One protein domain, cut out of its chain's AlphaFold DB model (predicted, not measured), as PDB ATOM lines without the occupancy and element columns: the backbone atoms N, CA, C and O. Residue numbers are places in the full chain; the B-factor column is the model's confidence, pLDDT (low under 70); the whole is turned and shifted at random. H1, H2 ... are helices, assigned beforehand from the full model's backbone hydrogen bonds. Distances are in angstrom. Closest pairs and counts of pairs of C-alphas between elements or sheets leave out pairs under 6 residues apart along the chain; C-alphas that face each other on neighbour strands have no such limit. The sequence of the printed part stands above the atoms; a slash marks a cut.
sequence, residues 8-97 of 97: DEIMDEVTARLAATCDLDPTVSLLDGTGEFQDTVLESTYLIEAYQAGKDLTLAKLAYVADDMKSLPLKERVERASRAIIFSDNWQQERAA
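Overview. This is residues 8 to 97 of the 97 residues of an uncharacterized protein of Sphingomonas sp. Ag1 (UniProt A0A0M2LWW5). Three long helices, H1, H3 and H6, pack on one another, mostly crossed, with H3 in the middle; short H4 and H5 pack on H3, and H2 lies near H3. The printed part has 90 residues with six named helices, H1 to H6, no named strand: all helix, compact, radius of gyration of the C-alphas 12.5 A, spans 35 by 28 by 19 A.

Along the chain. Find C-alpha 8 at (-26.289, -12.369, -3.666), where H1, residues 8 to 22, begins, 20.7 A long. H2 is 26 to 29, H3 36 to 52, 24.4 A, H4 57 to 63, H5 66 to 70; H6, 74 to 96, runs 32.8 A to C-alpha 96 at (-38.632, -6.117, -7.389).

Arrangement. Look first at the hub, H3, touching H1, H4, H5 and H6. H1 touches it, closest C-alphas Val 14 and Ser 44, 5.7 A, opposite ways, only just steep at 35.1 degrees. Every O i to N i+4 pair is within hydrogen-bond range in H1, H3, H4, H5 and H6; H2 is too short for one.

Size, cuts and confidence. The printed part has no cut and no long link. Residues 24 to 36 and 96 to 97 have pLDDT under 70.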
ATOM      1  N   ASP A   8     -25.010 -12.957  -3.269       90.69
ATOM      2  CA  ASP A   8     -26.289 -12.369  -3.666       90.69
ATOM      3  C   ASP A   8     -27.241 -13.401  -4.279       90.69
ATOM      4  O   ASP A   8     -28.408 -13.452  -3.905       90.69
ATOM      5  N   GLU A   9     -26.747 -14.272  -5.165       92.06
ATOM      6  CA  GLU A   9     -27.550 -15.365  -5.736       92.06
ATOM      7  C   GLU A   9     -27.989 -16.367  -4.659       92.06
ATOM      8  O   GLU A   9     -29.108 -16.880  -4.691       92.06
ATOM      9  N   ILE A  10     -27.126 -16.645  -3.676       92.75
ATOM     10  CA  ILE A  10     -27.489 -17.492  -2.533       92.75
ATOM     11  C   ILE A  10     -28.532 -16.786  -1.658       92.75
ATOM     12  O   ILE A  10     -29.461 -17.438  -1.184       92.75
ATOM     13  N   MET A  11     -28.420 -15.472  -1.458       94.62
ATOM     14  CA  MET A  11     -29.408 -14.691  -0.712       94.62
ATOM     15  C   MET A  11     -30.764 -14.642  -1.408       94.62
ATOM     16  O   MET A  11     -31.779 -14.782  -0.730       94.62
ATOM     17  N   ASP A  12     -30.802 -14.529  -2.734       93.94
ATOM     18  CA  ASP A  12     -32.049 -14.616  -3.500       93.94
ATOM     19  C   ASP A  12     -32.756 -15.958  -3.246       93.94
ATOM     20  O   ASP A  12     -33.951 -16.000  -2.958       93.94
ATOM     21  N   GLU A  13     -32.009 -17.066  -3.248       92.75
ATOM     22  CA  GLU A  13     -32.560 -18.396  -2.957       92.75
ATOM     23  C   GLU A  13     -33.009 -18.552  -1.502       92.75
ATOM     24  O   GLU A  13     -34.076 -19.108  -1.232       92.75
ATOM     25  N   VAL A  14     -32.201 -18.068  -0.555       92.75
ATOM     26  CA  VAL A  14     -32.495 -18.148   0.880       92.75
ATOM     27  C   VAL A  14     -33.746 -17.345   1.222       92.75
ATOM     28  O   VAL A  14     -34.622 -17.860   1.916       92.75
ATOM     29  N   THR A  15     -33.858 -16.119   0.715       91.31
ATOM     30  CA  THR A  15     -35.004 -15.235   0.972       91.31
ATOM     31  C   THR A  15     -36.270 -15.740   0.287       91.31
ATOM     32  O   THR A  15     -37.321 -15.794   0.922       91.31
ATOM     33  N   ALA A  16     -36.186 -16.218  -0.962       90.69
ATOM     34  CA  ALA A  16     -37.315 -16.850  -1.650       90.69
ATOM     35  C   ALA A  16     -37.833 -18.086  -0.900       90.69
ATOM     36  O   ALA A  16     -39.039 -18.235  -0.696       90.69
ATOM     37  N   ARG A  17     -36.925 -18.952  -0.431       89.06
ATOM     38  CA  ARG A  17     -37.285 -20.129   0.369       89.06
ATOM     39  C   ARG A  17     -37.912 -19.728   1.704       89.06
ATOM     40  O   ARG A  17     -38.897 -20.341   2.111       89.06
ATOM     41  N   LEU A  18     -37.365 -18.717   2.381       87.06
ATOM     42  CA  LEU A  18     -37.898 -18.231   3.653       87.06
ATOM     43  C   LEU A  18     -39.302 -17.634   3.489       87.06
ATOM     44  O   LEU A  18     -40.182 -17.975   4.275       87.06
ATOM     45  N   ALA A  19     -39.530 -16.821   2.455       84.31
ATOM     46  CA  ALA A  19     -40.844 -16.265   2.137       84.31
ATOM     47  C   ALA A  19     -41.874 -17.376   1.872       84.31
ATOM     48  O   ALA A  19     -42.896 -17.439   2.552       84.31
ATOM     49  N   ALA A  20     -41.538 -18.340   1.006       83.88
ATOM     50  CA  ALA A  20     -42.395 -19.496   0.737       83.88
ATOM     51  C   ALA A  20     -42.692 -20.328   1.999       83.88
ATOM     52  O   ALA A  20     -43.763 -20.912   2.124       83.88
ATOM     53  N   THR A  21     -41.749 -20.376   2.948       79.88
ATOM     54  CA  THR A  21     -41.933 -21.060   4.237       79.88
ATOM     55  C   THR A  21     -42.864 -20.277   5.170       79.88
ATOM     56  O   THR A  21     -43.646 -20.885   5.895       79.88
ATOM     57  N   CYS A  22     -42.801 -18.943   5.156       72.69
ATOM     58  CA  CYS A  22     -43.636 -18.079   5.995       72.69
ATOM     59  C   CYS A  22     -45.090 -17.985   5.504       72.69
ATOM     60  O   CYS A  22     -45.985 -17.811   6.330       72.69
ATOM     61  N   ASP A  23     -45.335 -18.153   4.203       72.81
ATOM     62  CA  ASP A  23     -46.684 -18.162   3.616       72.81
ATOM     63  C   ASP A  23     -47.524 -19.393   4.023       72.81
ATOM     64  O   ASP A  23     -48.747 -19.390   3.881       72.81
ATOM     65  N   LEU A  24     -46.898 -20.443   4.569       64.94
ATOM     66  CA  LEU A  24     -47.533 -21.726   4.917       64.94
ATOM     67  C   LEU A  24     -48.159 -21.773   6.334       64.94
ATOM     68  O   LEU A  24     -48.287 -22.849   6.909       64.94
ATOM     69  N   ASP A  25     -48.612 -20.631   6.862       57.19
ATOM     70  CA  ASP A  25     -49.140 -20.403   8.228       57.19
ATOM     71  C   ASP A  25     -48.052 -20.321   9.334       57.19
ATOM     72  O   ASP A  25     -47.633 -21.323   9.927       57.19
ATOM     73  N   PRO A  26     -47.579 -19.099   9.655       48.56
ATOM     74  CA  PRO A  26     -46.437 -18.870  10.539       48.56
ATOM     75  C   PRO A  26     -46.763 -19.015  12.034       48.56
ATOM     76  O   PRO A  26     -45.845 -19.031  12.857       48.56
ATOM     77  N   THR A  27     -48.044 -19.112  12.415       52.56
ATOM     78  CA  THR A  27     -48.435 -19.148  13.836       52.56
ATOM     79  C   THR A  27     -48.258 -20.518  14.484       52.56
ATOM     80  O   THR A  27     -48.104 -20.600  15.704       52.56
ATOM     81  N   VAL A  28     -48.202 -21.582  13.679       49.06
ATOM     82  CA  VAL A  28     -48.110 -22.963  14.164       49.06
ATOM     83  C   VAL A  28     -46.658 -23.469  14.122       49.06
ATOM     84  O   VAL A  28     -46.152 -23.999  15.102       49.06
ATOM     85  N   SER A  29     -45.896 -23.213  13.059       55.25
ATOM     86  CA  SER A  29     -44.706 -24.033  12.765       55.25
ATOM     87  C   SER A  29     -43.410 -23.722  13.537       55.25
ATOM     88  O   SER A  29     -42.562 -24.605  13.685       55.25
ATOM     89  N   LEU A  30     -43.210 -22.503  14.054       58.44
ATOM     90  CA  LEU A  30     -41.972 -22.147  14.781       58.44
ATOM     91  C   LEU A  30     -42.045 -22.511  16.276       58.44
ATOM     92  O   LEU A  30     -41.019 -22.813  16.894       58.44
ATOM     93  N   LEU A  31     -43.263 -22.510  16.829       58.44
ATOM     94  CA  LEU A  31     -43.571 -22.810  18.231       58.44
ATOM     95  C   LEU A  31     -43.842 -24.303  18.469       58.44
ATOM     96  O   LEU A  31     -43.506 -24.798  19.541       58.44
ATOM     97  N   ASP A  32     -44.383 -25.021  17.479       58.50
ATOM     98  CA  ASP A  32     -44.847 -26.410  17.642       58.50
ATOM     99  C   ASP A  32     -43.726 -27.467  17.523       58.50
ATOM    100  O   ASP A  32     -43.965 -28.667  17.623       58.50
ATOM    101  N   GLY A  33     -42.470 -27.033  17.335       53.06
ATOM    102  CA  GLY A  33     -41.254 -27.835  17.566       53.06
ATOM    103  C   GLY A  33     -41.076 -29.115  16.732       53.06
ATOM    104  O   GLY A  33     -40.170 -29.888  17.030       53.06
ATOM    105  N   THR A  34     -41.911 -29.361  15.719       52.12
ATOM    106  CA  THR A  34     -42.039 -30.679  15.064       52.12
ATOM    107  C   THR A  34     -41.721 -30.712  13.564       52.12
ATOM    108  O   THR A  34     -41.849 -31.771  12.957       52.12
ATOM    109  N   GLY A  35     -41.282 -29.616  12.932       61.78
ATOM    110  CA  GLY A  35     -41.317 -29.520  11.463       61.78
ATOM    111  C   GLY A  35     -40.004 -29.203  10.743       61.78
ATOM    112  O   GLY A  35     -39.210 -28.385  11.203       61.78
ATOM    113  N   GLU A  36     -39.886 -29.734   9.519       67.19
ATOM    114  CA  GLU A  36     -38.962 -29.296   8.448       67.19
ATOM    115  C   GLU A  36     -39.008 -27.767   8.213       67.19
ATOM    116  O   GLU A  36     -38.030 -27.146   7.788       67.19
ATOM    117  N   PHE A  37     -40.135 -27.137   8.563       75.00
ATOM    118  CA  PHE A  37     -40.328 -25.687   8.600       75.00
ATOM    119  C   PHE A  37     -39.352 -24.982   9.542       75.00
ATOM    120  O   PHE A  37     -38.724 -23.997   9.158       75.00
ATOM    121  N   GLN A  38     -39.201 -25.486  10.771       78.56
ATOM    122  CA  GLN A  38     -38.307 -24.887  11.758       78.56
ATOM    123  C   GLN A  38     -36.858 -24.973  11.274       78.56
ATOM    124  O   GLN A  38     -36.128 -23.992  11.379       78.56
ATOM    125  N   ASP A  39     -36.468 -26.091  10.663       84.69
ATOM    126  CA  ASP A  39     -35.122 -26.274  10.109       84.69
ATOM    127  C   ASP A  39     -34.847 -25.302   8.965       84.69
ATOM    128  O   ASP A  39     -33.791 -24.670   8.933       84.69
ATOM    129  N   THR A  40     -35.830 -25.105   8.087       85.81
ATOM    130  CA  THR A  40     -35.730 -24.165   6.966       85.81
ATOM    131  C   THR A  40     -35.624 -22.715   7.438       85.81
ATOM    132  O   THR A  40     -34.803 -21.954   6.912       85.81
ATOM    133  N   VAL A  41     -36.416 -22.319   8.441       88.06
ATOM    134  CA  VAL A  41     -36.360 -20.963   9.009       88.06
ATOM    135  C   VAL A  41     -35.041 -20.736   9.739       88.06
ATOM    136  O   VAL A  41     -34.420 -19.691   9.545       88.06
ATOM    137  N   LEU A  42     -34.578 -21.698  10.540       89.94
ATOM    138  CA  LEU A  42     -33.308 -21.586  11.259       89.94
ATOM    139  C   LEU A  42     -32.124 -21.531  10.284       89.94
ATOM    140  O   LEU A  42     -31.299 -20.626  10.397       89.94
ATOM    141  N   GLU A  43     -32.065 -22.408   9.280       92.94
ATOM    142  CA  GLU A  43     -30.995 -22.376   8.273       92.94
ATOM    143  C   GLU A  43     -30.971 -21.023   7.553       92.94
ATOM    144  O   GLU A  43     -29.925 -20.383   7.450       92.94
ATOM    145  N   SER A  44     -32.135 -20.547   7.109       93.25
ATOM    146  CA  SER A  44     -32.243 -19.256   6.424       93.25
ATOM    147  C   SER A  44     -31.844 -18.093   7.336       93.25
ATOM    148  O   SER A  44     -31.113 -17.206   6.907       93.25
ATOM    149  N   THR A  45     -32.235 -18.134   8.612       94.19
ATOM    150  CA  THR A  45     -31.838 -17.144   9.626       94.19
ATOM    151  C   THR A  45     -30.321 -17.090   9.780       94.19
ATOM    152  O   THR A  45     -29.733 -16.013   9.707       94.19
ATOM    153  N   TYR A  46     -29.673 -18.247   9.930       95.31
ATOM    154  CA  TYR A  46     -28.221 -18.336  10.068       95.31
ATOM    155  C   TYR A  46     -27.491 -17.771   8.842       95.31
ATOM    156  O   TYR A  46     -26.517 -17.029   8.979       95.31
ATOM    157  N   LEU A  47     -27.964 -18.098   7.637       96.44
ATOM    158  CA  LEU A  47     -27.354 -17.625   6.394       96.44
ATOM    159  C   LEU A  47     -27.536 -16.118   6.197       96.44
ATOM    160  O   LEU A  47     -26.586 -15.444   5.808       96.44
ATOM    161  N   ILE A  48     -28.704 -15.572   6.534       95.62
ATOM    162  CA  ILE A  48     -28.953 -14.124   6.489       95.62
ATOM    163  C   ILE A  48     -28.015 -13.386   7.454       95.62
ATOM    164  O   ILE A  48     -27.397 -12.391   7.082       95.62
ATOM    165  N   GLU A  49     -27.838 -13.886   8.676       95.69
ATOM    166  CA  GLU A  49     -26.905 -13.288   9.637       95.69
ATOM    167  C   GLU A  49     -25.445 -13.393   9.169       95.69
ATOM    168  O   GLU A  49     -24.661 -12.457   9.342       95.69
ATOM    169  N   ALA A  50     -25.066 -14.512   8.545       95.81
ATOM    170  CA  ALA A  50     -23.747 -14.672   7.946       95.81
ATOM    171  C   ALA A  50     -23.517 -13.657   6.815       95.81
ATOM    172  O   ALA A  50     -22.444 -13.052   6.756       95.81
ATOM    173  N   TYR A  51     -24.530 -13.416   5.979       95.81
ATOM    174  CA  TYR A  51     -24.490 -12.417   4.912       95.81
ATOM    175  C   TYR A  51     -24.311 -11.005   5.471       95.81
ATOM    176  O   TYR A  51     -23.405 -10.283   5.059       95.81
ATOM    177  N   GLN A  52     -25.117 -10.632   6.469       93.62
ATOM    178  CA  GLN A  52     -25.030  -9.332   7.143       93.62
ATOM    179  C   GLN A  52     -23.671  -9.111   7.824       93.62
ATOM    180  O   GLN A  52     -23.197  -7.980   7.915       93.62
ATOM    181  N   ALA A  53     -23.015 -10.187   8.270       94.75
ATOM    182  CA  ALA A  53     -21.659 -10.156   8.810       94.75
ATOM    183  C   ALA A  53     -20.553 -10.150   7.729       94.75
ATOM    184  O   ALA A  53     -19.372 -10.199   8.077       94.75
ATOM    185  N   GLY A  54     -20.904 -10.124   6.439       92.25
ATOM    186  CA  GLY A  54     -19.960 -10.127   5.318       92.25
ATOM    187  C   GLY A  54     -19.245 -11.465   5.102       92.25
ATOM    188  O   GLY A  54     -18.140 -11.485   4.560       92.25
ATOM    189  N   LYS A  55     -19.825 -12.583   5.557       93.75
ATOM    190  CA  LYS A  55     -19.242 -13.923   5.396       93.75
ATOM    191  C   LYS A  55     -19.598 -14.527   4.037       93.75
ATOM    192  O   LYS A  55     -20.622 -14.209   3.438       93.75
ATOM    193  N   ASP A  56     -18.760 -15.448   3.569       93.00
ATOM    194  CA  ASP A  56     -19.066 -16.289   2.410       93.00
ATOM    195  C   ASP A  56     -20.205 -17.259   2.757       93.00
ATOM    196  O   ASP A  56     -20.106 -18.030   3.718       93.00
ATOM    197  N   LEU A  57     -21.291 -17.219   1.985       91.81
ATOM    198  CA  LEU A  57     -22.482 -18.016   2.268       91.81
ATOM    199  C   LEU A  57     -22.352 -19.479   1.871       91.81
ATOM    200  O   LEU A  57     -23.018 -20.326   2.463       91.81
ATOM    201  N   THR A  58     -21.472 -19.800   0.926       91.81
ATOM    202  CA  THR A  58     -21.166 -21.194   0.600       91.81
ATOM    203  C   THR A  58     -20.467 -21.846   1.786       91.81
ATOM    204  O   THR A  58     -20.871 -22.921   2.233       91.81
ATOM    205  N   LEU A  59     -19.462 -21.172   2.353       92.00
ATOM    206  CA  LEU A  59     -18.757 -21.654   3.542       92.00
ATOM    207  C   LEU A  59     -19.656 -21.656   4.780       92.00
ATOM    208  O   LEU A  59     -19.630 -22.622   5.541       92.00
ATOM    209  N   ALA A  60     -20.477 -20.620   4.971       92.62
ATOM    210  CA  ALA A  60     -21.426 -20.569   6.079       92.62
ATOM    211  C   ALA A  60     -22.424 -21.733   6.007       92.62
ATOM    212  O   ALA A  60     -22.641 -22.415   7.005       92.62
ATOM    213  N   LYS A  61     -22.971 -22.029   4.823       91.81
ATOM    214  CA  LYS A  61     -23.890 -23.157   4.634       91.81
ATOM    215  C   LYS A  61     -23.239 -24.503   4.938       91.81
ATOM    216  O   LYS A  61     -23.874 -25.353   5.548       91.81
ATOM    217  N   LEU A  62     -21.977 -24.691   4.555       91.56
ATOM    218  CA  LEU A  62     -21.223 -25.905   4.886       91.56
ATOM    219  C   LEU A  62     -20.924 -26.034   6.387       91.56
ATOM    220  O   LEU A  62     -20.799 -27.148   6.885       91.56
ATOM    221  N   ALA A  63     -20.806 -24.910   7.094       91.56
ATOM    222  CA  ALA A  63     -20.577 -24.865   8.535       91.56
ATOM    223  C   ALA A  63     -21.871 -24.921   9.369       91.56
ATOM    224  O   ALA A  63     -21.791 -24.999  10.594       91.56
ATOM    225  N   TYR A  64     -23.048 -24.854   8.741       91.19
ATOM    226  CA  TYR A  64     -24.325 -24.853   9.445       91.19
ATOM    227  C   TYR A  64     -24.604 -26.209  10.101       91.19
ATOM    228  O   TYR A  64     -24.633 -27.248   9.440       91.19
ATOM    229  N   VAL A  65     -24.880 -26.176  11.404       90.25
ATOM    230  CA  VAL A  65     -25.309 -27.332  12.195       90.25
ATOM    231  C   VAL A  65     -26.668 -27.003  12.803       90.25
ATOM    232  O   VAL A  65     -26.788 -26.092  13.621       90.25
ATOM    233  N   ALA A  66     -27.710 -27.737  12.403       84.25
ATOM    234  CA  ALA A  66     -29.084 -27.458  12.834       84.25
ATOM    235  C   ALA A  66     -29.246 -27.504  14.365       84.25
ATOM    236  O   ALA A  66     -29.957 -26.678  14.944       84.25
ATOM    237  N   ASP A  67     -28.551 -28.432  15.022       84.62
ATOM    238  CA  ASP A  67     -28.618 -28.610  16.473       84.62
ATOM    239  C   ASP A  67     -28.055 -27.409  17.249       84.62
ATOM    240  O   ASP A  67     -28.605 -27.066  18.297       84.62
ATOM    241  N   ASP A  68     -27.053 -26.699  16.715       87.00
ATOM    242  CA  ASP A  68     -26.501 -25.497  17.355       87.00
ATOM    243  C   ASP A  68     -27.581 -24.422  17.485       87.00
ATOM    244  O   ASP A  68     -27.778 -23.840  18.551       87.00
ATOM    245  N   MET A  69     -28.348 -24.208  16.417       85.31
ATOM    246  CA  MET A  69     -29.442 -23.242  16.411       85.31
ATOM    247  C   MET A  69     -30.619 -23.713  17.259       85.31
ATOM    248  O   MET A  69     -31.188 -22.898  17.978       85.31
ATOM    249  N   LYS A  70     -30.970 -25.007  17.234       84.94
ATOM    250  CA  LYS A  70     -32.052 -25.581  18.059       84.94
ATOM    251  C   LYS A  70     -31.758 -25.532  19.556       84.94
ATOM    252  O   LYS A  70     -32.699 -25.423  20.342       84.94
ATOM    253  N   SER A  71     -30.484 -25.590  19.941       87.81
ATOM    254  CA  SER A  71     -30.053 -25.519  21.341       87.81
ATOM    255  C   SER A  71     -30.307 -24.151  21.989       87.81
ATOM    256  O   SER A  71     -30.369 -24.047  23.216       87.81
ATOM    257  N   LEU A  72     -30.501 -23.105  21.177       86.88
ATOM    258  CA  LEU A  72     -30.759 -21.755  21.659       86.88
ATOM    259  C   LEU A  72     -32.135 -21.647  22.341       86.88
ATOM    260  O   LEU A  72     -33.115 -22.268  21.898       86.88
ATOM    261  N   PRO A  73     -32.263 -20.789  23.374       89.25
ATOM    262  CA  PRO A  73     -33.548 -20.500  23.996       89.25
ATOM    263  C   PRO A  73     -34.599 -20.103  22.954       89.25
ATOM    264  O   PRO A  73     -34.317 -19.325  22.044       89.25
ATOM    265  N   LEU A  74     -35.838 -20.590  23.104       83.75
ATOM    266  CA  LEU A  74     -36.922 -20.321  22.145       83.75
ATOM    267  C   LEU A  74     -37.088 -18.824  21.856       83.75
ATOM    268  O   LEU A  74     -37.221 -18.433  20.702       83.75
ATOM    269  N   LYS A  75     -37.022 -17.987  22.898       86.81
ATOM    270  CA  LYS A  75     -37.095 -16.529  22.759       86.81
ATOM    271  C   LYS A  75     -36.012 -15.990  21.819       86.81
ATOM    272  O   LYS A  75     -36.319 -15.196  20.939       86.81
ATOM    273  N   GLU A  76     -34.773 -16.446  21.977       90.44
ATOM    274  CA  GLU A  76     -33.657 -16.019  21.130       90.44
ATOM    275  C   GLU A  76     -33.852 -16.477  19.680       90.44
ATOM    276  O   GLU A  76     -33.663 -15.689  18.753       90.44
ATOM    277  N   ARG A  77     -34.303 -17.722  19.477       88.00
ATOM    278  CA  ARG A  77     -34.611 -18.252  18.141       88.00
ATOM    279  C   ARG A  77     -35.684 -17.432  17.436       88.00
ATOM    280  O   ARG A  77     -35.505 -17.078  16.276       88.00
ATOM    281  N   VAL A  78     -36.767 -17.101  18.142       85.81
ATOM    282  CA  VAL A  78     -37.857 -16.273  17.608       85.81
ATOM    283  C   VAL A  78     -37.348 -14.876  17.256       85.81
ATOM    284  O   VAL A  78     -37.579 -14.422  16.145       85.81
ATOM    285  N   GLU A  79     -36.604 -14.210  18.144       89.06
ATOM    286  CA  GLU A  79     -36.078 -12.863  17.875       89.06
ATOM    287  C   GLU A  79     -35.141 -12.823  16.659       89.06
ATOM    288  O   GLU A  79     -35.193 -11.887  15.857       89.06
ATOM    289  N   ARG A  80     -34.273 -13.829  16.510       92.19
ATOM    290  CA  ARG A  80     -33.375 -13.954  15.353       92.19
ATOM    291  C   ARG A  80     -34.155 -14.233  14.071       92.19
ATOM    292  O   ARG A  80     -33.968 -13.512  13.093       92.19
ATOM    293  N   ALA A  81     -35.092 -15.180  14.105       89.38
ATOM    294  CA  ALA A  81     -35.951 -15.491  12.966       89.38
ATOM    295  C   ALA A  81     -36.791 -14.282  12.524       89.38
ATOM    296  O   ALA A  81     -36.836 -13.975  11.339       89.38
ATOM    297  N   SER A  82     -37.392 -13.534  13.455       88.75
ATOM    298  CA  SER A  82     -38.158 -12.323  13.125       88.75
ATOM    299  C   SER A  82     -37.305 -11.271  12.413       88.75
ATOM    300  O   SER A  82     -37.753 -10.687  11.430       88.75
ATOM    301  N   ARG A  83     -36.062 -11.047  12.864       91.44
ATOM    302  CA  ARG A  83     -35.130 -10.127  12.189       91.44
ATOM    303  C   ARG A  83     -34.765 -10.606  10.784       91.44
ATOM    304  O   ARG A  83     -34.734  -9.794   9.863       91.44
ATOM    305  N   ALA A  84     -34.523 -11.904  10.621       91.38
ATOM    306  CA  ALA A  84     -34.224 -12.499   9.324       91.38
ATOM    307  C   ALA A  84     -35.407 -12.396   8.346       91.38
ATOM    308  O   ALA A  84     -35.201 -12.070   7.181       91.38
ATOM    309  N   ILE A  85     -36.640 -12.595   8.821       90.12
ATOM    310  CA  ILE A  85     -37.858 -12.436   8.012       90.12
ATOM    311  C   ILE A  85     -38.004 -10.990   7.527       90.12
ATOM    312  O   ILE A  85     -38.201 -10.772   6.336       90.12
ATOM    313  N   ILE A  86     -37.839  -9.999   8.412       90.75
ATOM    314  CA  ILE A  86     -37.901  -8.575   8.029       90.75
ATOM    315  C   ILE A  86     -36.823  -8.243   6.993       90.75
ATOM    316  O   ILE A  86     -37.084  -7.542   6.019       90.75
ATOM    317  N   PHE A  87     -35.601  -8.748   7.186       93.50
ATOM    318  CA  PHE A  87     -34.532  -8.552   6.212       93.50
ATOM    319  C   PHE A  87     -34.880  -9.173   4.855       93.50
ATOM    320  O   PHE A  87     -34.671  -8.544   3.823       93.50
ATOM    321  N   SER A  88     -35.418 -10.391   4.863       91.56
ATOM    322  CA  SER A  88     -35.828 -11.109   3.658       91.56
ATOM    323  C   SER A  88     -36.900 -10.357   2.872       91.56
ATOM    324  O   SER A  88     -36.805 -10.286   1.651       91.56
ATOM    325  N   ASP A  89     -37.890  -9.785   3.558       90.00
ATOM    326  CA  ASP A  89     -38.942  -8.977   2.933       90.00
ATOM    327  C   ASP A  89     -38.355  -7.723   2.264       90.00
ATOM    328  O   ASP A  89     -38.562  -7.496   1.072       90.00
ATOM    329  N   ASN A  90     -37.514  -6.970   2.983       92.12
ATOM    330  CA  ASN A  90     -36.843  -5.792   2.423       92.12
ATOM    331  C   ASN A  90     -35.971  -6.148   1.207       92.12
ATOM    332  O   ASN A  90     -36.028  -5.463   0.188       92.12
ATOM    333  N   TRP A  91     -35.201  -7.238   1.287       92.62
ATOM    334  CA  TRP A  91     -34.355  -7.714   0.189       92.62
ATOM    335  C   TRP A  91     -35.166  -7.996  -1.081       92.62
ATOM    336  O   TRP A  91     -34.788  -7.588  -2.179       92.62
ATOM    337  N   GLN A  92     -36.303  -8.682  -0.938       88.38
ATOM    338  CA  GLN A  92     -37.178  -8.998  -2.066       88.38
ATOM    339  C   GLN A  92     -37.828  -7.746  -2.659       88.38
ATOM    340  O   GLN A  92     -37.917  -7.633  -3.881       88.38
ATOM    341  N   GLN A  93     -38.238  -6.792  -1.820       88.69
ATOM    342  CA  GLN A  93     -38.797  -5.520  -2.278       88.69
ATOM    343  C   GLN A  93     -37.775  -4.698  -3.073       88.69
ATOM    344  O   GLN A  93     -38.115  -4.170  -4.129       88.69
ATOM    345  N   GLU A  94     -36.520  -4.635  -2.619       89.19
ATOM    346  CA  GLU A  94     -35.446  -3.907  -3.308       89.19
ATOM    347  C   GLU A  94     -35.121  -4.486  -4.692       89.19
ATOM    348  O   GLU A  94     -34.769  -3.733  -5.594       89.19
ATOM    349  N   ARG A  95     -35.253  -5.806  -4.885       79.31
ATOM    350  CA  ARG A  95     -35.009  -6.462  -6.185       79.31
ATOM    351  C   ARG A  95     -36.217  -6.490  -7.118       79.31
ATOM    352  O   ARG A  95     -36.055  -6.765  -8.306       79.31
ATOM    353  N   ALA A  96     -37.415  -6.247  -6.594       69.69
ATOM    354  CA  ALA A  96     -38.632  -6.117  -7.389       69.69
ATOM    355  C   ALA A  96     -38.842  -4.693  -7.946       69.69
ATOM    356  O   ALA A  96     -39.667  -4.522  -8.848       69.69
ATOM    357  N   ALA A  97     -38.135  -3.698  -7.398       60.53
ATOM    358  CA  ALA A  97     -38.165  -2.289  -7.798       60.53
ATOM    359  C   ALA A  97     -37.208  -1.981  -8.963       60.53
ATOM    360  O   ALA A  97     -37.569  -1.103  -9.782       60.53
TER     361      ALA A  97